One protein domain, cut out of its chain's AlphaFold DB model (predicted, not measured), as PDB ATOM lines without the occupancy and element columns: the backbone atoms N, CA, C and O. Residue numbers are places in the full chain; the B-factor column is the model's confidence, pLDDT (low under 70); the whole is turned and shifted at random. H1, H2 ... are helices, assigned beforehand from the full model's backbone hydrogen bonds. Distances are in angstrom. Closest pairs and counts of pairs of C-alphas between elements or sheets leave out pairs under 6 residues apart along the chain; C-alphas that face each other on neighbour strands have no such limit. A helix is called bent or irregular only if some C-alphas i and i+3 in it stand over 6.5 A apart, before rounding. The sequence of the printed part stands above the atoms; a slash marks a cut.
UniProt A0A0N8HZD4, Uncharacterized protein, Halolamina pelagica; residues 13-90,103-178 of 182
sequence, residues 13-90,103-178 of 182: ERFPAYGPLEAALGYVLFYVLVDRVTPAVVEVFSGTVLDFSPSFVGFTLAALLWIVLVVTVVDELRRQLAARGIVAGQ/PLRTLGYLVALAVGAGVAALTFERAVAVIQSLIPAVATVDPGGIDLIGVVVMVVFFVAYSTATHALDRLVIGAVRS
ATOM      1  N   GLU A  13       7.923 -52.940 -46.174       56.34
ATOM      2  CA  GLU A  13       9.211 -52.316 -45.797       56.34
ATOM      3  C   GLU A  13       9.121 -50.781 -45.676       56.34
ATOM      4  O   GLU A  13      10.011 -50.114 -45.129       56.34
ATOM      5  N   ARG A  14       8.059 -50.176 -46.224       59.19
ATOM      6  CA  ARG A  14       7.877 -48.714 -46.256       59.19
ATOM      7  C   ARG A  14       7.007 -48.198 -45.115       59.19
ATOM      8  O   ARG A  14       7.016 -46.981 -44.894       59.19
ATOM      9  N   PHE A  15       6.331 -49.088 -44.392       56.03
ATOM     10  CA  PHE A  15       5.458 -48.775 -43.269       56.03
ATOM     11  C   PHE A  15       6.196 -48.928 -41.922       56.03
ATOM     12  O   PHE A  15       6.970 -49.869 -41.760       56.03
ATOM     13  N   PRO A  16       5.987 -48.031 -40.940       61.19
ATOM     14  CA  PRO A  16       5.282 -46.747 -41.029       61.19
ATOM     15  C   PRO A  16       6.114 -45.688 -41.771       61.19
ATOM     16  O   PRO A  16       7.348 -45.734 -41.754       61.19
ATOM     17  N   ALA A  17       5.464 -44.730 -42.446       72.25
ATOM     18  CA  ALA A  17       6.177 -43.630 -43.105       72.25
ATOM     19  C   ALA A  17       6.764 -42.641 -42.090       72.25
ATOM     20  O   ALA A  17       6.167 -42.423 -41.045       72.25
ATOM     21  N   TYR A  18       7.909 -42.043 -42.436       69.94
ATOM     22  CA  TYR A  18       8.503 -40.911 -41.712       69.94
ATOM     23  C   TYR A  18       7.610 -39.670 -41.775       69.94
ATOM     24  O   TYR A  18       7.014 -39.426 -42.829       69.94
ATOM     25  N   GLY A  19       7.575 -38.889 -40.694       75.00
ATOM     26  CA  GLY A  19       6.759 -37.679 -40.574       75.00
ATOM     27  C   GLY A  19       5.751 -37.618 -39.413       75.00
ATOM     28  O   GLY A  19       5.534 -36.503 -38.945       75.00
ATOM     29  N   PRO A  20       5.159 -38.718 -38.892       81.62
ATOM     30  CA  PRO A  20       4.139 -38.640 -37.844       81.62
ATOM     31  C   PRO A  20       4.582 -37.876 -36.603       81.62
ATOM     32  O   PRO A  20       3.820 -37.080 -36.056       81.62
ATOM     33  N   LEU A  21       5.811 -38.129 -36.147       83.06
ATOM     34  CA  LEU A  21       6.316 -37.527 -34.921       83.06
ATOM     35  C   LEU A  21       6.666 -36.059 -35.153       83.06
ATOM     36  O   LEU A  21       6.383 -35.213 -34.311       83.06
ATOM     37  N   GLU A  22       7.236 -35.763 -36.320       83.62
ATOM     38  CA  GLU A  22       7.531 -34.402 -36.760       83.62
ATOM     39  C   GLU A  22       6.246 -33.561 -36.859       83.62
ATOM     40  O   GLU A  22       6.206 -32.444 -36.342       83.62
ATOM     41  N   ALA A  23       5.173 -34.121 -37.427       84.88
ATOM     42  CA  ALA A  23       3.867 -33.474 -37.542       84.88
ATOM     43  C   ALA A  23       3.198 -33.266 -36.174       84.88
ATOM     44  O   ALA A  23       2.724 -32.169 -35.881       84.88
ATOM     45  N   ALA A  24       3.196 -34.293 -35.318       86.75
ATOM     46  CA  ALA A  24       2.608 -34.203 -33.985       86.75
ATOM     47  C   ALA A  24       3.320 -33.152 -33.125       86.75
ATOM     48  O   ALA A  24       2.671 -32.295 -32.528       86.75
ATOM     49  N   LEU A  25       4.654 -33.180 -33.096       88.06
ATOM     50  CA  LEU A  25       5.448 -32.218 -32.333       88.06
ATOM     51  C   LEU A  25       5.326 -30.807 -32.917       88.06
ATOM     52  O   LEU A  25       5.114 -29.859 -32.163       88.06
ATOM     53  N   GLY A  26       5.348 -30.665 -34.244       88.69
ATOM     54  CA  GLY A  26       5.083 -29.389 -34.911       88.69
ATOM     55  C   GLY A  26       3.726 -28.793 -34.525       88.69
ATOM     56  O   GLY A  26       3.655 -27.613 -34.183       88.69
ATOM     57  N   TYR A  27       2.669 -29.612 -34.495       88.81
ATOM     58  CA  TYR A  27       1.345 -29.174 -34.050       88.81
ATOM     59  C   TYR A  27       1.326 -28.792 -32.563       88.81
ATOM     60  O   TYR A  27       0.752 -27.766 -32.207       88.81
ATOM     61  N   VAL A  28       1.980 -29.568 -31.692       93.25
ATOM     62  CA  VAL A  28       2.090 -29.238 -30.260       93.25
ATOM     63  C   VAL A  28       2.794 -27.897 -30.062       93.25
ATOM     64  O   VAL A  28       2.291 -27.059 -29.316       93.25
ATOM     65  N   LEU A  29       3.918 -27.660 -30.745       92.50
ATOM     66  CA  LEU A  29       4.606 -26.371 -30.675       92.50
ATOM     67  C   LEU A  29       3.703 -25.238 -31.167       92.50
ATOM     68  O   LEU A  29       3.596 -24.216 -30.497       92.50
ATOM     69  N   PHE A  30       3.039 -25.423 -32.307       90.81
ATOM     70  CA  PHE A  30       2.105 -24.438 -32.842       90.81
ATOM     71  C   PHE A  30       0.994 -24.105 -31.839       90.81
ATOM     72  O   PHE A  30       0.755 -22.930 -31.567       90.81
ATOM     73  N   TYR A  31       0.378 -25.120 -31.235       92.25
ATOM     74  CA  TYR A  31      -0.642 -24.945 -30.206       92.25
ATOM     75  C   TYR A  31      -0.118 -24.137 -29.013       92.25
ATOM     76  O   TYR A  31      -0.744 -23.158 -28.619       92.25
ATOM     77  N   VAL A  32       1.057 -24.495 -28.483       95.44
ATOM     78  CA  VAL A  32       1.689 -23.786 -27.356       95.44
ATOM     79  C   VAL A  32       1.975 -22.326 -27.706       95.44
ATOM     80  O   VAL A  32       1.720 -21.438 -26.894       95.44
ATOM     81  N   LEU A  33       2.497 -22.058 -28.905       93.31
ATOM     82  CA  LEU A  33       2.776 -20.693 -29.348       93.31
ATOM     83  C   LEU A  33       1.491 -19.877 -29.466       93.31
ATOM     84  O   LEU A  33       1.446 -18.759 -28.960       93.31
ATOM     85  N   VAL A  34       0.444 -20.431 -30.082       92.38
ATOM     86  CA  VAL A  34      -0.849 -19.748 -30.206       92.38
ATOM     87  C   VAL A  34      -1.451 -19.481 -28.832       92.38
ATOM     88  O   VAL A  34      -1.866 -18.354 -28.580       92.38
ATOM     89  N   ASP A  35      -1.448 -20.455 -27.926       94.56
ATOM     90  CA  ASP A  35      -1.953 -20.289 -26.559       94.56
ATOM     91  C   ASP A  35      -1.238 -19.142 -25.822       94.56
ATOM     92  O   ASP A  35      -1.877 -18.235 -25.290       94.56
ATOM     93  N   ARG A  36       0.098 -19.091 -25.902       93.69
ATOM     94  CA  ARG A  36       0.912 -18.031 -25.278       93.69
ATOM     95  C   ARG A  36       0.747 -16.655 -25.918       93.69
ATOM     96  O   ARG A  36       0.954 -15.642 -25.253       93.69
ATOM     97  N   VAL A  37       0.441 -16.608 -27.208       92.81
ATOM     98  CA  VAL A  37       0.314 -15.370 -27.991       92.81
ATOM     99  C   VAL A  37      -1.113 -14.821 -27.959       92.81
ATOM    100  O   VAL A  37      -1.305 -13.610 -28.064       92.81
ATOM    101  N   THR A  38      -2.109 -15.683 -27.751       92.12
ATOM    102  CA  THR A  38      -3.536 -15.329 -27.757       92.12
ATOM    103  C   THR A  38      -3.867 -14.139 -26.852       92.12
ATOM    104  O   THR A  38      -4.541 -13.236 -27.345       92.12
ATOM    105  N   PRO A  39      -3.384 -14.045 -25.594       91.94
ATOM    106  CA  PRO A  39      -3.675 -12.890 -24.744       91.94
ATOM    107  C   PRO A  39      -3.229 -11.560 -25.365       91.94
ATOM    108  O   PRO A  39      -4.020 -10.624 -25.424       91.94
ATOM    109  N   ALA A  40      -2.006 -11.504 -25.902       91.50
ATOM    110  CA  ALA A  40      -1.452 -10.299 -26.519       91.50
ATOM    111  C   ALA A  40      -2.190  -9.918 -27.815       91.50
ATOM    112  O   ALA A  40      -2.444  -8.744 -28.070       91.50
ATOM    113  N   VAL A  41      -2.583 -10.908 -28.626       88.19
ATOM    114  CA  VAL A  41      -3.407 -10.670 -29.824       88.19
ATOM    115  C   VAL A  41      -4.771 -10.114 -29.426       88.19
ATOM    116  O   VAL A  41      -5.207  -9.104 -29.970       88.19
ATOM    117  N   VAL A  42      -5.444 -10.748 -28.466       89.19
ATOM    118  CA  VAL A  42      -6.753 -10.284 -27.997       89.19
ATOM    119  C   VAL A  42      -6.650  -8.853 -27.482       89.19
ATOM    120  O   VAL A  42      -7.462  -8.029 -27.887       89.19
ATOM    121  N   GLU A  43      -5.640  -8.528 -26.678       89.81
ATOM    122  CA  GLU A  43      -5.417  -7.178 -26.150       89.81
ATOM    123  C   GLU A  43      -5.248  -6.130 -27.262       89.81
ATOM    124  O   GLU A  43      -6.008  -5.163 -27.315       89.81
ATOM    125  N   VAL A  44      -4.327  -6.348 -28.205       87.25
ATOM    126  CA  VAL A  44      -4.018  -5.374 -29.269       87.25
ATOM    127  C   VAL A  44      -5.208  -5.155 -30.214       87.25
ATOM    128  O   VAL A  44      -5.536  -4.021 -30.576       87.25
ATOM    129  N   PHE A  45      -5.886  -6.230 -30.619       83.50
ATOM    130  CA  PHE A  45      -6.986  -6.133 -31.583       83.50
ATOM    131  C   PHE A  45      -8.309  -5.681 -30.958       83.50
ATOM    132  O   PHE A  45      -9.110  -5.058 -31.658       83.50
ATOM    133  N   SER A  46      -8.539  -5.963 -29.671       85.44
ATOM    134  CA  SER A  46      -9.744  -5.495 -28.971       85.44
ATOM    135  C   SER A  46      -9.606  -4.090 -28.400       85.44
ATOM    136  O   SER A  46     -10.607  -3.389 -28.321       85.44
ATOM    137  N   GLY A  47      -8.398  -3.678 -28.005       76.50
ATOM    138  CA  GLY A  47      -8.188  -2.418 -27.294       76.50
ATOM    139  C   GLY A  47      -7.507  -1.309 -28.091       76.50
ATOM    140  O   GLY A  47      -7.471  -0.182 -27.606       76.50
ATOM    141  N   THR A  48      -6.907  -1.591 -29.255       71.62
ATOM    142  CA  THR A  48      -6.038  -0.601 -29.921       71.62
ATOM    143  C   THR A  48      -6.354  -0.378 -31.393       71.62
ATOM    144  O   THR A  48      -6.359   0.768 -31.833       71.62
ATOM    145  N   VAL A  49      -6.578  -1.440 -32.175       69.12
ATOM    146  CA  VAL A  49      -6.593  -1.301 -33.646       69.12
ATOM    147  C   VAL A  49      -7.992  -1.343 -34.253       69.12
ATOM    148  O   VAL A  49      -8.256  -0.586 -35.183       69.12
ATOM    149  N   LEU A  50      -8.880  -2.228 -33.780       73.62
ATOM    150  CA  LEU A  50     -10.141  -2.530 -34.480       73.62
ATOM    151  C   LEU A  50     -11.386  -2.617 -33.574       73.62
ATOM    152  O   LEU A  50     -12.456  -2.938 -34.089       73.62
ATOM    153  N   ASP A  51     -11.268  -2.351 -32.265       80.25
ATOM    154  CA  ASP A  51     -12.362  -2.432 -31.269       80.25
ATOM    155  C   ASP A  51     -13.207  -3.720 -31.370       80.25
ATOM    156  O   ASP A  51     -14.419  -3.745 -31.128       80.25
ATOM    157  N   PHE A  52     -12.579  -4.834 -31.758       81.25
ATOM    158  CA  PHE A  52     -13.283  -6.106 -31.854       81.25
ATOM    159  C   PHE A  52     -13.620  -6.655 -30.471       81.25
ATOM    160  O   PHE A  52     -12.836  -6.562 -29.530       81.25
ATOM    161  N   SER A  53     -14.760  -7.345 -30.369       88.06
ATOM    162  CA  SER A  53     -15.079  -8.099 -29.156       88.06
ATOM    163  C   SER A  53     -13.974  -9.133 -28.864       88.06
ATOM    164  O   SER A  53     -13.673  -9.949 -29.744       88.06
ATOM    165  N   PRO A  54     -13.424  -9.194 -27.634       87.19
ATOM    166  CA  PRO A  54     -12.431 -10.198 -27.243       87.19
ATOM    167  C   PRO A  54     -12.875 -11.637 -27.535       87.19
ATOM    168  O   PRO A  54     -12.078 -12.471 -27.966       87.19
ATOM    169  N   SER A  55     -14.173 -11.920 -27.363       87.75
ATOM    170  CA  SER A  55     -14.757 -13.232 -27.653       87.75
ATOM    171  C   SER A  55     -14.709 -13.586 -29.138       87.75
ATOM    172  O   SER A  55     -14.501 -14.747 -29.476       87.75
ATOM    173  N   PHE A  56     -14.858 -12.600 -30.024       88.62
ATOM    174  CA  PHE A  56     -14.795 -12.805 -31.468       88.62
ATOM    175  C   PHE A  56     -13.365 -13.128 -31.920       88.62
ATOM    176  O   PHE A  56     -13.156 -14.075 -32.682       88.62
ATOM    177  N   VAL A  57     -12.375 -12.394 -31.399       86.38
ATOM    178  CA  VAL A  57     -10.952 -12.644 -31.685       86.38
ATOM    179  C   VAL A  57     -10.536 -14.021 -31.158       86.38
ATOM    180  O   VAL A  57      -9.993 -14.829 -31.912       86.38
ATOM    181  N   GLY A  58     -10.873 -14.332 -29.902       87.12
ATOM    182  CA  GLY A  58     -10.592 -15.637 -29.298       87.12
ATOM    183  C   GLY A  58     -11.269 -16.795 -30.038       87.12
ATOM    184  O   GLY A  58     -10.629 -17.808 -30.317       87.12
ATOM    185  N   PHE A  59     -12.538 -16.635 -30.430       90.19
ATOM    186  CA  PHE A  59     -13.263 -17.635 -31.219       90.19
ATOM    187  C   PHE A  59     -12.611 -17.875 -32.587       90.19
ATOM    188  O   PHE A  59     -12.457 -19.022 -33.001       90.19
ATOM    189  N   THR A  60     -12.184 -16.811 -33.270       88.50
ATOM    190  CA  THR A  60     -11.531 -16.915 -34.584       88.50
ATOM    191  C   THR A  60     -10.194 -17.652 -34.486       88.50
ATOM    192  O   THR A  60      -9.929 -18.550 -35.286       88.50
ATOM    193  N   LEU A  61      -9.377 -17.342 -33.474       89.00
ATOM    194  CA  LEU A  61      -8.120 -18.054 -33.209       89.00
ATOM    195  C   LEU A  61      -8.365 -19.538 -32.909       89.00
ATOM    196  O   LEU A  61      -7.692 -20.402 -33.473       89.00
ATOM    197  N   ALA A  62      -9.365 -19.843 -32.081       88.94
ATOM    198  CA  ALA A  62      -9.744 -21.220 -31.782       88.94
ATOM    199  C   ALA A  62     -10.209 -21.974 -33.039       88.94
ATOM    200  O   ALA A  62      -9.796 -23.111 -33.266       88.94
ATOM    201  N   ALA A  63     -11.027 -21.348 -33.888       90.75
ATOM    202  CA  ALA A  63     -11.469 -21.945 -35.146       90.75
ATOM    203  C   ALA A  63     -10.286 -22.240 -36.086       90.75
ATOM    204  O   ALA A  63     -10.214 -23.326 -36.659       90.75
ATOM    205  N   LEU A  64      -9.325 -21.315 -36.199       89.62
ATOM    206  CA  LEU A  64      -8.104 -21.518 -36.985       89.62
ATOM    207  C   LEU A  64      -7.259 -22.681 -36.451       89.62
ATOM    208  O   LEU A  64      -6.811 -23.509 -37.243       89.62
ATOM    209  N   LEU A  65      -7.092 -22.793 -35.127       88.88
ATOM    210  CA  LEU A  65      -6.409 -23.932 -34.497       88.88
ATOM    211  C   LEU A  65      -7.056 -25.264 -34.890       88.88
ATOM    212  O   LEU A  65      -6.362 -26.190 -35.313       88.88
ATOM    213  N   TRP A  66      -8.385 -25.347 -34.800       85.62
ATOM    214  CA  TRP A  66      -9.134 -26.543 -35.185       85.62
ATOM    215  C   TRP A  66      -8.978 -26.883 -36.666       85.62
ATOM    216  O   TRP A  66      -8.784 -28.050 -37.005       85.62
ATOM    217  N   ILE A  67      -9.013 -25.884 -37.549       88.75
ATOM    218  CA  ILE A  67      -8.800 -26.095 -38.986       88.75
ATOM    219  C   ILE A  67      -7.399 -26.658 -39.239       88.75
ATOM    220  O   ILE A  67      -7.263 -27.663 -39.937       88.75
ATOM    221  N   VAL A  68      -6.363 -26.056 -38.647       87.38
ATOM    222  CA  VAL A  68      -4.974 -26.516 -38.802       87.38
ATOM    223  C   VAL A  68      -4.804 -27.938 -38.271       87.38
ATOM    224  O   VAL A  68      -4.159 -28.756 -38.930       87.38
ATOM    225  N   LEU A  69      -5.420 -28.269 -37.131       84.56
ATOM    226  CA  LEU A  69      -5.420 -29.630 -36.593       84.56
ATOM    227  C   LEU A  69      -6.017 -30.623 -37.591       84.56
ATOM    228  O   LEU A  69      -5.388 -31.631 -37.912       84.56
ATOM    229  N   VAL A  70      -7.214 -30.329 -38.105       87.88
ATOM    230  CA  VAL A  70      -7.912 -31.205 -39.051       87.88
ATOM    231  C   VAL A  70      -7.081 -31.403 -40.316       87.88
ATOM    232  O   VAL A  70      -6.885 -32.543 -40.733       87.88
ATOM    233  N   VAL A  71      -6.538 -30.328 -40.893       87.19
ATOM    234  CA  VAL A  71      -5.680 -30.408 -42.087       87.19
ATOM    235  C   VAL A  71      -4.436 -31.250 -41.810       87.19
ATOM    236  O   VAL A  71      -4.126 -32.138 -42.599       87.19
ATOM    237  N   THR A  72      -3.772 -31.049 -40.668       84.06
ATOM    238  CA  THR A  72      -2.574 -31.816 -40.282       84.06
ATOM    239  C   THR A  72      -2.883 -33.309 -40.157       84.06
ATOM    240  O   THR A  72      -2.151 -34.146 -40.687       84.06
ATOM    241  N   VAL A  73      -3.991 -33.658 -39.496       84.19
ATOM    242  CA  VAL A  73      -4.428 -35.053 -39.331       84.19
ATOM    243  C   VAL A  73      -4.776 -35.683 -40.679       84.19
ATOM    244  O   VAL A  73      -4.376 -36.816 -40.947       84.19
ATOM    245  N   VAL A  74      -5.494 -34.963 -41.545       83.19
ATOM    246  CA  VAL A  74      -5.865 -35.445 -42.884       83.19
ATOM    247  C   VAL A  74      -4.629 -35.642 -43.762       83.19
ATOM    248  O   VAL A  74      -4.522 -36.669 -44.438       83.19
ATOM    249  N   ASP A  75      -3.676 -34.712 -43.725       81.88
ATOM    250  CA  ASP A  75      -2.427 -34.809 -44.478       81.88
ATOM    251  C   ASP A  75      -1.573 -35.989 -44.015       81.88
ATOM    252  O   ASP A  75      -1.051 -36.736 -44.851       81.88
ATOM    253  N   GLU A  76      -1.463 -36.205 -42.704       82.50
ATOM    254  CA  GLU A  76      -0.711 -37.338 -42.168       82.50
ATOM    255  C   GLU A  76      -1.411 -38.663 -42.488       82.50
ATOM    256  O   GLU A  76      -0.773 -39.599 -42.974       82.50
ATOM    257  N   LEU A  77      -2.739 -38.733 -42.347       80.38
ATOM    258  CA  LEU A  77      -3.514 -39.911 -42.738       80.38
ATOM    259  C   LEU A  77      -3.325 -40.227 -44.226       80.38
ATOM    260  O   LEU A  77      -3.069 -41.377 -44.590       80.38
ATOM    261  N   ARG A  78      -3.366 -39.211 -45.096       81.19
ATOM    262  CA  ARG A  78      -3.104 -39.365 -46.532       81.19
ATOM    263  C   ARG A  78      -1.689 -39.882 -46.795       81.19
ATOM    264  O   ARG A  78      -1.517 -40.766 -47.638       81.19
ATOM    265  N   ARG A  79      -0.677 -39.375 -46.082       75.19
ATOM    266  CA  ARG A  79       0.722 -39.835 -46.196       75.19
ATOM    267  C   ARG A  79       0.890 -41.282 -45.733       75.19
ATOM    268  O   ARG A  79       1.580 -42.047 -46.411       75.19
ATOM    269  N   GLN A  80       0.223 -41.686 -44.653       76.00
ATOM    270  CA  GLN A  80       0.240 -43.067 -44.160       76.00
ATOM    271  C   GLN A  80      -0.491 -44.031 -45.106       76.00
ATOM    272  O   GLN A  80       0.014 -45.118 -45.397       76.00
ATOM    273  N   LEU A  81      -1.637 -43.625 -45.662       73.81
ATOM    274  CA  LEU A  81      -2.365 -44.406 -46.671       73.81
ATOM    275  C   LEU A  81      -1.560 -44.552 -47.970       73.81
ATOM    276  O   LEU A  81      -1.531 -45.634 -48.557       73.81
ATOM    277  N   ALA A  82      -0.849 -43.501 -48.390       73.44
ATOM    278  CA  ALA A  82       0.065 -43.572 -49.526       73.44
ATOM    279  C   ALA A  82       1.249 -44.518 -49.268       73.44
ATOM    280  O   ALA A  82       1.675 -45.242 -50.167       73.44
ATOM    281  N   ALA A  83       1.763 -44.563 -48.036       66.12
ATOM    282  CA  ALA A  83       2.822 -45.495 -47.650       66.12
ATOM    283  C   ALA A  83       2.366 -46.961 -47.682       66.12
ATOM    284  O   ALA A  83       3.155 -47.827 -48.050       66.12
ATOM    285  N   ARG A  84       1.089 -47.219 -47.365       62.62
ATOM    286  CA  ARG A  84       0.429 -48.529 -47.515       62.62
ATOM    287  C   ARG A  84       0.020 -48.862 -48.959       62.62
ATOM    288  O   ARG A  84      -0.537 -49.926 -49.190       62.62
ATOM    289  N   GLY A  85       0.272 -47.975 -49.927       62.22
ATOM    290  CA  GLY A  85      -0.071 -48.187 -51.339       62.22
ATOM    291  C   GLY A  85      -1.552 -47.992 -51.685       62.22
ATOM    292  O   GLY A  85      -1.951 -48.292 -52.804       62.22
ATOM    293  N   ILE A  86      -2.363 -47.475 -50.754       71.56
ATOM    294  CA  ILE A  86      -3.812 -47.271 -50.935       71.56
ATOM    295  C   ILE A  86      -4.093 -46.001 -51.757       71.56
ATOM    296  O   ILE A  86      -5.073 -45.929 -52.493       71.56
ATOM    297  N   VAL A  87      -3.226 -44.991 -51.651       64.94
ATOM    298  CA  VAL A  87      -3.340 -43.707 -52.361       64.94
ATOM    299  C   VAL A  87      -2.070 -43.467 -53.174       64.94
ATOM    300  O   VAL A  87      -0.975 -43.793 -52.718       64.94
ATOM    301  N   ALA A  88      -2.197 -42.873 -54.365       59.41
ATOM    302  CA  ALA A  88      -1.050 -42.505 -55.192       59.41
ATOM    303  C   ALA A  88      -0.068 -41.626 -54.392       59.41
ATOM    304  O   ALA A  88      -0.390 -40.506 -53.982       59.41
ATOM    305  N   GLY A  89       1.129 -42.157 -54.136       55.47
ATOM    306  CA  GLY A  89       2.185 -41.440 -53.431       55.47
ATOM    307  C   GLY A  89       2.726 -40.279 -54.260       55.47
ATOM    308  O   GLY A  89       2.762 -40.340 -55.487       55.47
ATOM    309  N   GLN A  90       3.181 -39.214 -53.596       51.25
ATOM    310  CA  GLN A  90       3.921 -38.166 -54.295       51.25
ATOM    311  C   GLN A  90       5.256 -38.716 -54.830       51.25
ATOM    312  O   GLN A  90       5.908 -39.508 -54.135       51.25
ATOM    313  N   PRO A 103      25.472 -47.326 -37.924       64.44
ATOM    314  CA  PRO A 103      25.743 -46.753 -36.600       64.44
ATOM    315  C   PRO A 103      26.128 -45.265 -36.624       64.44
ATOM    316  O   PRO A 103      25.685 -44.508 -35.764       64.44
ATOM    317  N   LEU A 104      26.897 -44.813 -37.621       68.25
ATOM    318  CA  LEU A 104      27.307 -43.404 -37.748       68.25
ATOM    319  C   LEU A 104      26.111 -42.493 -38.040       68.25
ATOM    320  O   LEU A 104      26.055 -41.358 -37.570       68.25
ATOM    321  N   ARG A 105      25.127 -42.999 -38.790       74.44
ATOM    322  CA  ARG A 105      23.889 -42.270 -39.077       74.44
ATOM    323  C   ARG A 105      23.011 -42.133 -37.830       74.44
ATOM    324  O   ARG A 105      22.501 -41.045 -37.577       74.44
ATOM    325  N   THR A 106      22.874 -43.199 -37.041       77.81
ATOM    326  CA  THR A 106      22.153 -43.166 -35.758       77.81
ATOM    327  C   THR A 106      22.817 -42.205 -34.774       77.81
ATOM    328  O   THR A 106      22.130 -41.372 -34.190       77.81
ATOM    329  N   LEU A 107      24.150 -42.251 -34.653       82.06
ATOM    330  CA  LEU A 107      24.911 -41.310 -33.825       82.06
ATOM    331  C   LEU A 107      24.676 -39.858 -34.269       82.06
ATOM    332  O   LEU A 107      24.409 -38.998 -33.435       82.06
ATOM    333  N   GLY A 108      24.718 -39.593 -35.580       80.50
ATOM    334  CA  GLY A 108      24.444 -38.268 -36.135       80.50
ATOM    335  C   GLY A 108      23.055 -37.742 -35.767       80.50
ATOM    336  O   GLY A 108      22.929 -36.584 -35.379       80.50
ATOM    337  N   TYR A 109      22.021 -38.590 -35.817       83.94
ATOM    338  CA  TYR A 109      20.680 -38.199 -35.377       83.94
ATOM    339  C   TYR A 109      20.588 -37.992 -33.861       83.94
ATOM    340  O   TYR A 109      19.915 -37.062 -33.434       83.94
ATOM    341  N   LEU A 110      21.279 -38.789 -33.042       86.75
ATOM    342  CA  LEU A 110      21.305 -38.584 -31.587       86.75
ATOM    343  C   LEU A 110      21.963 -37.252 -31.211       86.75
ATOM    344  O   LEU A 110      21.433 -36.518 -30.382       86.75
ATOM    345  N   VAL A 111      23.083 -36.913 -31.857       89.44
ATOM    346  CA  VAL A 111      23.752 -35.618 -31.667       89.44
ATOM    347  C   VAL A 111      22.853 -34.477 -32.140       89.44
ATOM    348  O   VAL A 111      22.672 -33.508 -31.408       89.44
ATOM    349  N   ALA A 112      22.246 -34.601 -33.325       87.38
ATOM    350  CA  ALA A 112      21.326 -33.594 -33.850       87.38
ATOM    351  C   ALA A 112      20.105 -33.389 -32.937       87.38
ATOM    352  O   ALA A 112      19.700 -32.251 -32.712       87.38
ATOM    353  N   LEU A 113      19.560 -34.469 -32.371       90.62
ATOM    354  CA  LEU A 113      18.471 -34.420 -31.401       90.62
ATOM    355  C   LEU A 113      18.899 -33.700 -30.121       90.62
ATOM    356  O   LEU A 113      18.218 -32.772 -29.700       90.62
ATOM    357  N   ALA A 114      20.023 -34.094 -29.519       91.94
ATOM    358  CA  ALA A 114      20.493 -33.510 -28.265       91.94
ATOM    359  C   ALA A 114      20.832 -32.019 -28.415       91.94
ATOM    360  O   ALA A 114      20.379 -31.197 -27.619       91.94
ATOM    361  N   VAL A 115      21.585 -31.662 -29.460       94.31
ATOM    362  CA  VAL A 115      21.966 -30.270 -29.737       94.31
ATOM    363  C   VAL A 115      20.741 -29.446 -30.125       94.31
ATOM    364  O   VAL A 115      20.533 -28.375 -29.563       94.31
ATOM    365  N   GLY A 116      19.907 -29.944 -31.041       91.19
ATOM    366  CA  GLY A 116      18.704 -29.243 -31.489       91.19
ATOM    367  C   GLY A 116      17.709 -29.014 -30.352       91.19
ATOM    368  O   GLY A 116      17.250 -27.890 -30.164       91.19
ATOM    369  N   ALA A 117      17.432 -30.036 -29.538       90.38
ATOM    370  CA  ALA A 117      16.534 -29.913 -28.391       90.38
ATOM    371  C   ALA A 117      17.106 -28.979 -27.318       90.38
ATOM    372  O   ALA A 117      16.370 -28.156 -26.779       90.38
ATOM    373  N   GLY A 118      18.413 -29.059 -27.040       94.81
ATOM    374  CA  GLY A 118      19.085 -28.165 -26.096       94.81
ATOM    375  C   GLY A 118      19.020 -26.702 -26.534       94.81
ATOM    376  O   GLY A 118      18.587 -25.847 -25.766       94.81
ATOM    377  N   VAL A 119      19.377 -26.410 -27.789       95.44
ATOM    378  CA  VAL A 119      19.292 -25.050 -28.346       95.44
ATOM    379  C   VAL A 119      17.844 -24.559 -28.363       95.44
ATOM    380  O   VAL A 119      17.592 -23.425 -27.959       95.44
ATOM    381  N   ALA A 120      16.887 -25.398 -28.767       93.19
ATOM    382  CA  ALA A 120      15.473 -25.038 -28.772       93.19
ATOM    383  C   ALA A 120      14.961 -24.715 -27.359       93.19
ATOM    384  O   ALA A 120      14.319 -23.690 -27.168       93.19
ATOM    385  N   ALA A 121      15.298 -25.527 -26.353       94.94
ATOM    386  CA  ALA A 121      14.896 -25.280 -24.968       94.94
ATOM    387  C   ALA A 121      15.471 -23.961 -24.423       94.94
ATOM    388  O   ALA A 121      14.760 -23.200 -23.774       94.94
ATOM    389  N   LEU A 122      16.736 -23.660 -24.733       96.38
ATOM    390  CA  LEU A 122      17.397 -22.427 -24.293       96.38
ATOM    391  C   LEU A 122      16.855 -21.172 -24.986       96.38
ATOM    392  O   LEU A 122      16.877 -20.088 -24.407       96.38
ATOM    393  N   THR A 123      16.393 -21.303 -26.228       94.75
ATOM    394  CA  THR A 123      15.913 -20.170 -27.035       94.75
ATOM    395  C   THR A 123      14.396 -19.993 -26.994       94.75
ATOM    396  O   THR A 123      13.918 -18.942 -27.412       94.75
ATOM    397  N   PHE A 124      13.646 -20.959 -26.449       93.50
ATOM    398  CA  PHE A 124      12.181 -20.977 -26.444       93.50
ATOM    399  C   PHE A 124      11.563 -19.710 -25.844       93.50
ATOM    400  O   PHE A 124      10.836 -19.003 -26.535       93.50
ATOM    401  N   GLU A 125      11.890 -19.377 -24.592       96.00
ATOM    402  CA  GLU A 125      11.296 -18.213 -23.915       96.00
ATOM    403  C   GLU A 125      11.622 -16.906 -24.648       96.00
ATOM    404  O   GLU A 125      10.769 -16.030 -24.798       96.00
ATOM    405  N   ARG A 126      12.845 -16.787 -25.184       93.75
ATOM    406  CA  ARG A 126      13.233 -15.611 -25.968       93.75
ATOM    407  C   ARG A 126      12.477 -15.547 -27.292       93.75
ATOM    408  O   ARG A 126      12.042 -14.466 -27.670       93.75
ATOM    409  N   ALA A 127      12.295 -16.674 -27.973       92.81
ATOM    410  CA  ALA A 127      11.518 -16.744 -29.204       92.81
ATOM    411  C   ALA A 127      10.050 -16.356 -28.962       92.81
ATOM    412  O   ALA A 127       9.513 -15.543 -29.708       92.81
ATOM    413  N   VAL A 128       9.427 -16.860 -27.890       94.62
ATOM    414  CA  VAL A 128       8.054 -16.490 -27.501       94.62
ATOM    415  C   VAL A 128       7.945 -14.991 -27.224       94.62
ATOM    416  O   VAL A 128       7.043 -14.344 -27.753       94.62
ATOM    417  N   ALA A 129       8.884 -14.423 -26.464       94.19
ATOM    418  CA  ALA A 129       8.901 -12.990 -26.174       94.19
ATOM    419  C   ALA A 129       9.012 -12.136 -27.450       94.19
ATOM    420  O   ALA A 129       8.342 -11.113 -27.569       94.19
ATOM    421  N   VAL A 130       9.816 -12.575 -28.423       94.19
ATOM    422  CA  VAL A 130       9.958 -11.898 -29.721       94.19
ATOM    423  C   VAL A 130       8.674 -11.994 -30.538       94.19
ATOM    424  O   VAL A 130       8.238 -10.998 -31.104       94.19
ATOM    425  N   ILE A 131       8.024 -13.161 -30.578       92.94
ATOM    426  CA  ILE A 131       6.724 -13.299 -31.250       92.94
ATOM    427  C   ILE A 131       5.714 -12.329 -30.630       92.94
ATOM    428  O   ILE A 131       5.017 -11.630 -31.361       92.94
ATOM    429  N   GLN A 132       5.672 -12.239 -29.298       93.75
ATOM    430  CA  GLN A 132       4.782 -11.316 -28.595       93.75
ATOM    431  C   GLN A 132       5.096  -9.847 -28.902       93.75
ATOM    432  O   GLN A 132       4.167  -9.070 -29.114       93.75
ATOM    433  N   SER A 133       6.373  -9.459 -28.989       91.00
ATOM    434  CA  SER A 133       6.757  -8.077 -29.310       91.00
ATOM    435  C   SER A 133       6.488  -7.695 -30.767       91.00
ATOM    436  O   SER A 133       6.303  -6.517 -31.066       91.00
ATOM    437  N   LEU A 134       6.433  -8.669 -31.681       90.50
ATOM    438  CA  LEU A 134       6.083  -8.429 -33.084       90.50
ATOM    439  C   LEU A 134       4.596  -8.113 -33.282       90.50
ATOM    440  O   LEU A 134       4.264  -7.405 -34.227       90.50
ATOM    441  N   ILE A 135       3.704  -8.597 -32.411       90.31
ATOM    442  CA  ILE A 135       2.253  -8.364 -32.525       90.31
ATOM    443  C   ILE A 135       1.924  -6.866 -32.573       90.31
ATOM    444  O   ILE A 135       1.330  -6.445 -33.568       90.31
ATOM    445  N   PRO A 136       2.309  -6.039 -31.577       86.75
ATOM    446  CA  PRO A 136       2.022  -4.613 -31.629       86.75
ATOM    447  C   PRO A 136       2.751  -3.933 -32.790       86.75
ATOM    448  O   PRO A 136       2.128  -3.140 -33.479       86.75
ATOM    449  N   ALA A 137       4.012  -4.286 -33.072       86.06
ATOM    450  CA  ALA A 137       4.788  -3.684 -34.162       86.06
ATOM    451  C   ALA A 137       4.129  -3.880 -35.541       86.06
ATOM    452  O   ALA A 137       4.082  -2.961 -36.357       86.06
ATOM    453  N   VAL A 138       3.580  -5.070 -35.800       85.44
ATOM    454  CA  VAL A 138       2.826  -5.356 -37.029       85.44
ATOM    455  C   VAL A 138       1.481  -4.635 -37.019       85.44
ATOM    456  O   VAL A 138       1.072  -4.090 -38.043       85.44
ATOM    457  N   ALA A 139       0.800  -4.611 -35.875       85.44
ATOM    458  CA  ALA A 139      -0.518  -4.006 -35.743       85.44
ATOM    459  C   ALA A 139      -0.493  -2.474 -35.912       85.44
ATOM    460  O   ALA A 139      -1.429  -1.907 -36.474       85.44
ATOM    461  N   THR A 140       0.583  -1.810 -35.480       84.38
ATOM    462  CA  THR A 140       0.791  -0.358 -35.631       84.38
ATOM    463  C   THR A 140       1.598   0.018 -36.872       84.38
ATOM    464  O   THR A 140       1.779   1.204 -37.139       84.38
ATOM    465  N   VAL A 141       2.065  -0.971 -37.647       84.12
ATOM    466  CA  VAL A 141       2.935  -0.777 -38.819       84.12
ATOM    467  C   VAL A 141       4.194   0.028 -38.453       84.12
ATOM    468  O   VAL A 141       4.633   0.905 -39.195       84.12
ATOM    469  N   ASP A 142       4.781  -0.269 -37.289       84.44
ATOM    470  CA  ASP A 142       6.000   0.376 -36.797       84.44
ATOM    471  C   ASP A 142       7.225  -0.542 -36.972       84.44
ATOM    472  O   ASP A 142       7.496  -1.402 -36.125       84.44
ATOM    473  N   PRO A 143       8.015  -0.368 -38.050       77.38
ATOM    474  CA  PRO A 143       9.216  -1.167 -38.270       77.38
ATOM    475  C   PRO A 143      10.327  -0.871 -37.248       77.38
ATOM    476  O   PRO A 143      11.231  -1.692 -37.096       77.38
ATOM    477  N   GLY A 144      10.276   0.268 -36.543       81.62
ATOM    478  CA  GLY A 144      11.242   0.628 -35.502       81.62
ATOM    479  C   GLY A 144      11.111  -0.217 -34.233       81.62
ATOM    480  O   GLY A 144      12.083  -0.359 -33.493       81.62
ATOM    481  N   GLY A 145       9.946  -0.834 -34.011       78.50
ATOM    482  CA  GLY A 145       9.683  -1.726 -32.877       78.50
ATOM    483  C   GLY A 145      10.253  -3.144 -33.021       78.50
ATOM    484  O   GLY A 145      10.085  -3.964 -32.117       78.50
ATOM    485  N   ILE A 146      10.908  -3.470 -34.142       86.19
ATOM    486  CA  ILE A 146      11.373  -4.831 -34.437       86.19
ATOM    487  C   ILE A 146      12.769  -5.083 -33.845       86.19
ATOM    488  O   ILE A 146      13.776  -4.561 -34.325       86.19
ATOM    489  N   ASP A 147      12.852  -5.976 -32.853       90.12
ATOM    490  CA  ASP A 147      14.121  -6.515 -32.341       90.12
ATOM    491  C   ASP A 147      14.718  -7.530 -33.333       90.12
ATOM    492  O   ASP A 147      14.436  -8.728 -33.278       90.12
ATOM    493  N   LEU A 148      15.566  -7.054 -34.251       90.81
ATOM    494  CA  LEU A 148      16.252  -7.886 -35.251       90.81
ATOM    495  C   LEU A 148      17.076  -9.024 -34.627       90.81
ATOM    496  O   LEU A 148      17.107 -10.127 -35.175       90.81
ATOM    497  N   ILE A 149      17.726  -8.787 -33.483       92.50
ATOM    498  CA  ILE A 149      18.505  -9.822 -32.786       92.50
ATOM    499  C   ILE A 149      17.550 -10.884 -32.246       92.50
ATOM    500  O   ILE A 149      17.773 -12.082 -32.432       92.50
ATOM    501  N   GLY A 150      16.454 -10.442 -31.634       90.94
ATOM    502  CA  GLY A 150      15.361 -11.303 -31.213       90.94
ATOM    503  C   GLY A 150      14.820 -12.172 -32.351       90.94
ATOM    504  O   GLY A 150      14.670 -13.382 -32.180       90.94
ATOM    505  N   VAL A 151      14.606 -11.593 -33.534       92.25
ATOM    506  CA  VAL A 151      14.153 -12.329 -34.726       92.25
ATOM    507  C   VAL A 151      15.158 -13.408 -35.130       92.25
ATOM    508  O   VAL A 151      14.756 -14.537 -35.409       92.25
ATOM    509  N   VAL A 152      16.461 -13.118 -35.110       94.69
ATOM    510  CA  VAL A 152      17.492 -14.134 -35.387       94.69
ATOM    511  C   VAL A 152      17.431 -15.272 -34.365       94.69
ATOM    512  O   VAL A 152      17.467 -16.438 -34.752       94.69
ATOM    513  N   VAL A 153      17.278 -14.962 -33.074       93.56
ATOM    514  CA  VAL A 153      17.132 -15.984 -32.019       93.56
ATOM    515  C   VAL A 153      15.879 -16.833 -32.235       93.56
ATOM    516  O   VAL A 153      15.935 -18.054 -32.105       93.56
ATOM    517  N   MET A 154      14.768 -16.209 -32.627       93.88
ATOM    518  CA  MET A 154      13.530 -16.907 -32.974       93.88
ATOM    519  C   MET A 154      13.725 -17.846 -34.175       93.88
ATOM    520  O   MET A 154      13.261 -18.985 -34.151       93.88
ATOM    521  N   VAL A 155      14.450 -17.422 -35.213       95.25
ATOM    522  CA  VAL A 155      14.780 -18.293 -36.356       95.25
ATOM    523  C   VAL A 155      15.648 -19.474 -35.912       95.25
ATOM    524  O   VAL A 155      15.357 -20.615 -36.275       95.25
ATOM    525  N   VAL A 156      16.675 -19.227 -35.091       95.25
ATOM    526  CA  VAL A 156      17.530 -20.285 -34.524       95.25
ATOM    527  C   VAL A 156      16.700 -21.288 -33.724       95.25
ATOM    528  O   VAL A 156      16.893 -22.491 -33.891       95.25
ATOM    529  N   PHE A 157      15.740 -20.813 -32.925       95.94
ATOM    530  CA  PHE A 157      14.799 -21.657 -32.196       95.94
ATOM    531  C   PHE A 157      14.037 -22.606 -33.134       95.94
ATOM    532  O   PHE A 157      14.088 -23.823 -32.946       95.94
ATOM    533  N   PHE A 158      13.378 -22.080 -34.174       93.06
ATOM    534  CA  PHE A 158      12.585 -22.904 -35.096       93.06
ATOM    535  C   PHE A 158      13.440 -23.915 -35.865       93.06
ATOM    536  O   PHE A 158      13.035 -25.068 -36.027       93.06
ATOM    537  N   VAL A 159      14.636 -23.514 -36.304       94.75
ATOM    538  CA  VAL A 159      15.572 -24.409 -37.002       94.75
ATOM    539  C   VAL A 159      16.063 -25.519 -36.073       94.75
ATOM    540  O   VAL A 159      16.076 -26.688 -36.466       94.75
ATOM    541  N   ALA A 160      16.433 -25.181 -34.836       91.25
ATOM    542  CA  ALA A 160      16.884 -26.151 -33.845       91.25
ATOM    543  C   ALA A 160      15.768 -27.137 -33.474       91.25
ATOM    544  O   ALA A 160      15.998 -28.349 -33.462       91.25
ATOM    545  N   TYR A 161      14.549 -26.630 -33.264       91.56
ATOM    546  CA  TYR A 161      13.372 -27.444 -32.978       91.56
ATOM    547  C   TYR A 161      13.046 -28.394 -34.133       91.56
ATOM    548  O   TYR A 161      12.941 -29.597 -33.918       91.56
ATOM    549  N   SER A 162      12.964 -27.884 -35.367       88.88
ATOM    550  CA  SER A 162      12.702 -28.703 -36.559       88.88
ATOM    551  C   SER A 162      13.781 -29.766 -36.769       88.88
ATOM    552  O   SER A 162      13.475 -30.917 -37.066       88.88
ATOM    553  N   THR A 163      15.050 -29.421 -36.540       88.62
ATOM    554  CA  THR A 163      16.153 -30.390 -36.617       88.62
ATOM    555  C   THR A 163      15.997 -31.494 -35.570       88.62
ATOM    556  O   THR A 163      16.201 -32.670 -35.881       88.62
ATOM    557  N   ALA A 164      15.603 -31.139 -34.343       88.88
ATOM    558  CA  ALA A 164      15.390 -32.089 -33.259       88.88
ATOM    559  C   ALA A 164      14.201 -33.020 -33.529       88.88
ATOM    560  O   ALA A 164      14.346 -34.240 -33.427       88.88
ATOM    561  N   THR A 165      13.046 -32.476 -33.921       89.06
ATOM    562  CA  THR A 165      11.855 -33.280 -34.234       89.06
ATOM    563  C   THR A 165      12.095 -34.183 -35.438       89.06
ATOM    564  O   THR A 165      11.719 -35.357 -35.403       89.06
ATOM    565  N   HIS A 166      12.817 -33.691 -36.448       85.88
ATOM    566  CA  HIS A 166      13.229 -34.499 -37.588       85.88
ATOM    567  C   HIS A 166      14.142 -35.656 -37.170       85.88
ATOM    568  O   HIS A 166      13.927 -36.803 -37.562       85.88
ATOM    569  N   ALA A 167      15.169 -35.382 -36.361       83.31
ATOM    570  CA  ALA A 167      16.081 -36.414 -35.880       83.31
ATOM    571  C   ALA A 167      15.352 -37.472 -35.034       83.31
ATOM    572  O   ALA A 167      15.591 -38.669 -35.214       83.31
ATOM    573  N   LEU A 168      14.428 -37.046 -34.168       87.19
ATOM    574  CA  LEU A 168      13.621 -37.935 -33.338       87.19
ATOM    575  C   LEU A 168      12.719 -38.847 -34.181       87.19
ATOM    576  O   LEU A 168      12.719 -40.058 -33.965       87.19
ATOM    577  N   ASP A 169      12.011 -38.296 -35.171       86.38
ATOM    578  CA  ASP A 169      11.158 -39.073 -36.083       86.38
ATOM    579  C   ASP A 169      11.966 -40.170 -36.796       86.38
ATOM    580  O   ASP A 169      11.577 -41.343 -36.816       86.38
ATOM    581  N   ARG A 170      13.159 -39.821 -37.301       83.69
ATOM    582  CA  ARG A 170      14.057 -40.780 -37.964       83.69
ATOM    583  C   ARG A 170      14.539 -41.886 -37.031       83.69
ATOM    584  O   ARG A 170      14.608 -43.035 -37.474       83.69
ATOM    585  N   LEU A 171      14.871 -41.554 -35.784       84.62
ATOM    586  CA  LEU A 171      15.326 -42.517 -34.778       84.62
ATOM    587  C   LEU A 171      14.206 -43.475 -34.368       84.62
ATOM    588  O   LEU A 171      14.404 -44.689 -34.408       84.62
ATOM    589  N   VAL A 172      13.026 -42.945 -34.039       84.06
ATOM    590  CA  VAL A 172      11.876 -43.742 -33.587       84.06
ATOM    591  C   VAL A 172      11.407 -44.678 -34.695       84.06
ATOM    592  O   VAL A 172      11.285 -45.882 -34.483       84.06
ATOM    593  N   ILE A 173      11.212 -44.165 -35.908       81.12
ATOM    594  CA  ILE A 173      10.717 -44.983 -37.023       81.12
ATOM    595  C   ILE A 173      11.790 -45.952 -37.516       81.12
ATOM    596  O   ILE A 173      11.471 -47.078 -37.896       81.12
ATOM    597  N   GLY A 174      13.066 -45.554 -37.473       78.56
ATOM    598  CA  GLY A 174      14.186 -46.464 -37.714       78.56
ATOM    599  C   GLY A 174      14.179 -47.651 -36.747       78.56
ATOM    600  O   GLY A 174      14.275 -48.793 -37.194       78.56
ATOM    601  N   ALA A 175      13.985 -47.392 -35.451       79.00
ATOM    602  CA  ALA A 175      13.895 -48.429 -34.426       79.00
ATOM    603  C   ALA A 175      12.677 -49.346 -34.637       79.00
ATOM    604  O   ALA A 175      12.832 -50.567 -34.662       79.00
ATOM    605  N   VAL A 176      11.491 -48.777 -34.880       79.62
ATOM    606  CA  VAL A 176      10.257 -49.547 -35.135       79.62
ATOM    607  C   VAL A 176      10.423 -50.485 -36.332       79.62
ATOM    608  O   VAL A 176      10.089 -51.662 -36.238       79.62
ATOM    609  N   ARG A 177      10.989 -49.996 -37.442       76.94
ATOM    610  CA  ARG A 177      11.233 -50.826 -38.632       76.94
ATOM    611  C   ARG A 177      12.252 -51.931 -38.375       76.94
ATOM    612  O   ARG A 177      12.081 -53.027 -38.889       76.94
ATOM    613  N   SER A 178      13.294 -51.655 -37.587       75.50
ATOM    614  CA  SER A 178      14.280 -52.681 -37.225       75.50
ATOM    615  C   SER A 178      13.680 -53.783 -36.352       75.50
ATOM    616  O   SER A 178      14.025 -54.944 -36.534       75.50
TER     617      SER A 178
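This is residues 13 to 90 and 103 to 178 of the 182 residues of an uncharacterized protein of Halolamina pelagica (UniProt A0A0N8HZD4). A long bent helix, H3, and H4 cross at an angle and make one side of an elongated slab; the helical hairpin H1 and H2 makes the other side, with H1 between H2 and the crossed pair. The start of H1 meets H4, and H3b reaches H1 further along. The printed part has 154 residues with four named helices, H1 to H4 in chain order, and no named strand: all helix. It is loose, with a radius of gyration of the C-alphas of 19.0 A and spans of 56 by 35 by 21 A.

H3, residues 103 to 139, was assigned as one helix by its hydrogen bonds but is bent, with C-alphas 122 and 125 7.4 A apart; its arms H3a, residues 103 to 122, and H3b, residues 125 to 139, stand at a steep tilt of 59 degrees. H3a touches H4, residues 148 to 178, opposite ways at a tilt of 36 degrees, only just steep; the closest C-alphas, of Leu 113 and Ala 164, are 4.3 A apart. With residues 126 to 131 alone, H3b touches H4 at 53 degrees, a steep tilt; C-alphas 127 and 154 are closest, 4.3 A apart. The hub, H1, residues 20 to 49, touches H3b at a steep tilt of 44 degrees, C-alphas 37 and 132 being closest at 6.1 A. With residues 20 to 26 alone it touches H4 at a shallow tilt of 27 degrees; C-alphas 22 and 165 are closest, 5.1 A apart. H1 and H2, residues 54 to 83, touch as a hairpin at a shallow tilt of 17 degrees; C-alphas 46 and 54 are closest, 5.7 A apart. The packing is part aligned, part crossed, with 2 of these 5 pairs at a shallow tilt. H2 is apart from H3a, H3b and H4. Every O i to N i+4 pair is within hydrogen-bond range in H2, H3a and H4, against 23 of 26 in H1 and 9 of 11 in H3b.

H3a is 28.5 A long from C-alpha 103 at (25.743, -46.753, -36.600), and H3b is 21.9 A long. H4 spans 44.9 A to C-alpha 178 at (14.280, -52.681, -37.225), and H2 43.5 A. H1 spans 39.1 A, has a kink of 43 degrees near residue 37, and is irregular, with C-alphas 46 and 49 7.0 A apart.

The two farthest C-alphas, of Asp 51 and Pro 103, are 58.7 A apart. Residues 91 to 102 are not printed, on the link across the cut from H2 to H3; C-alphas 90 and 103 are 29.4 A apart. Of the links printed whole, H1 to H2 is tight and H3 to H4 short. The mean pLDDT of the printed part is 84.7; 15 residues are under 70, among them 13 to 16 and 87 to 90.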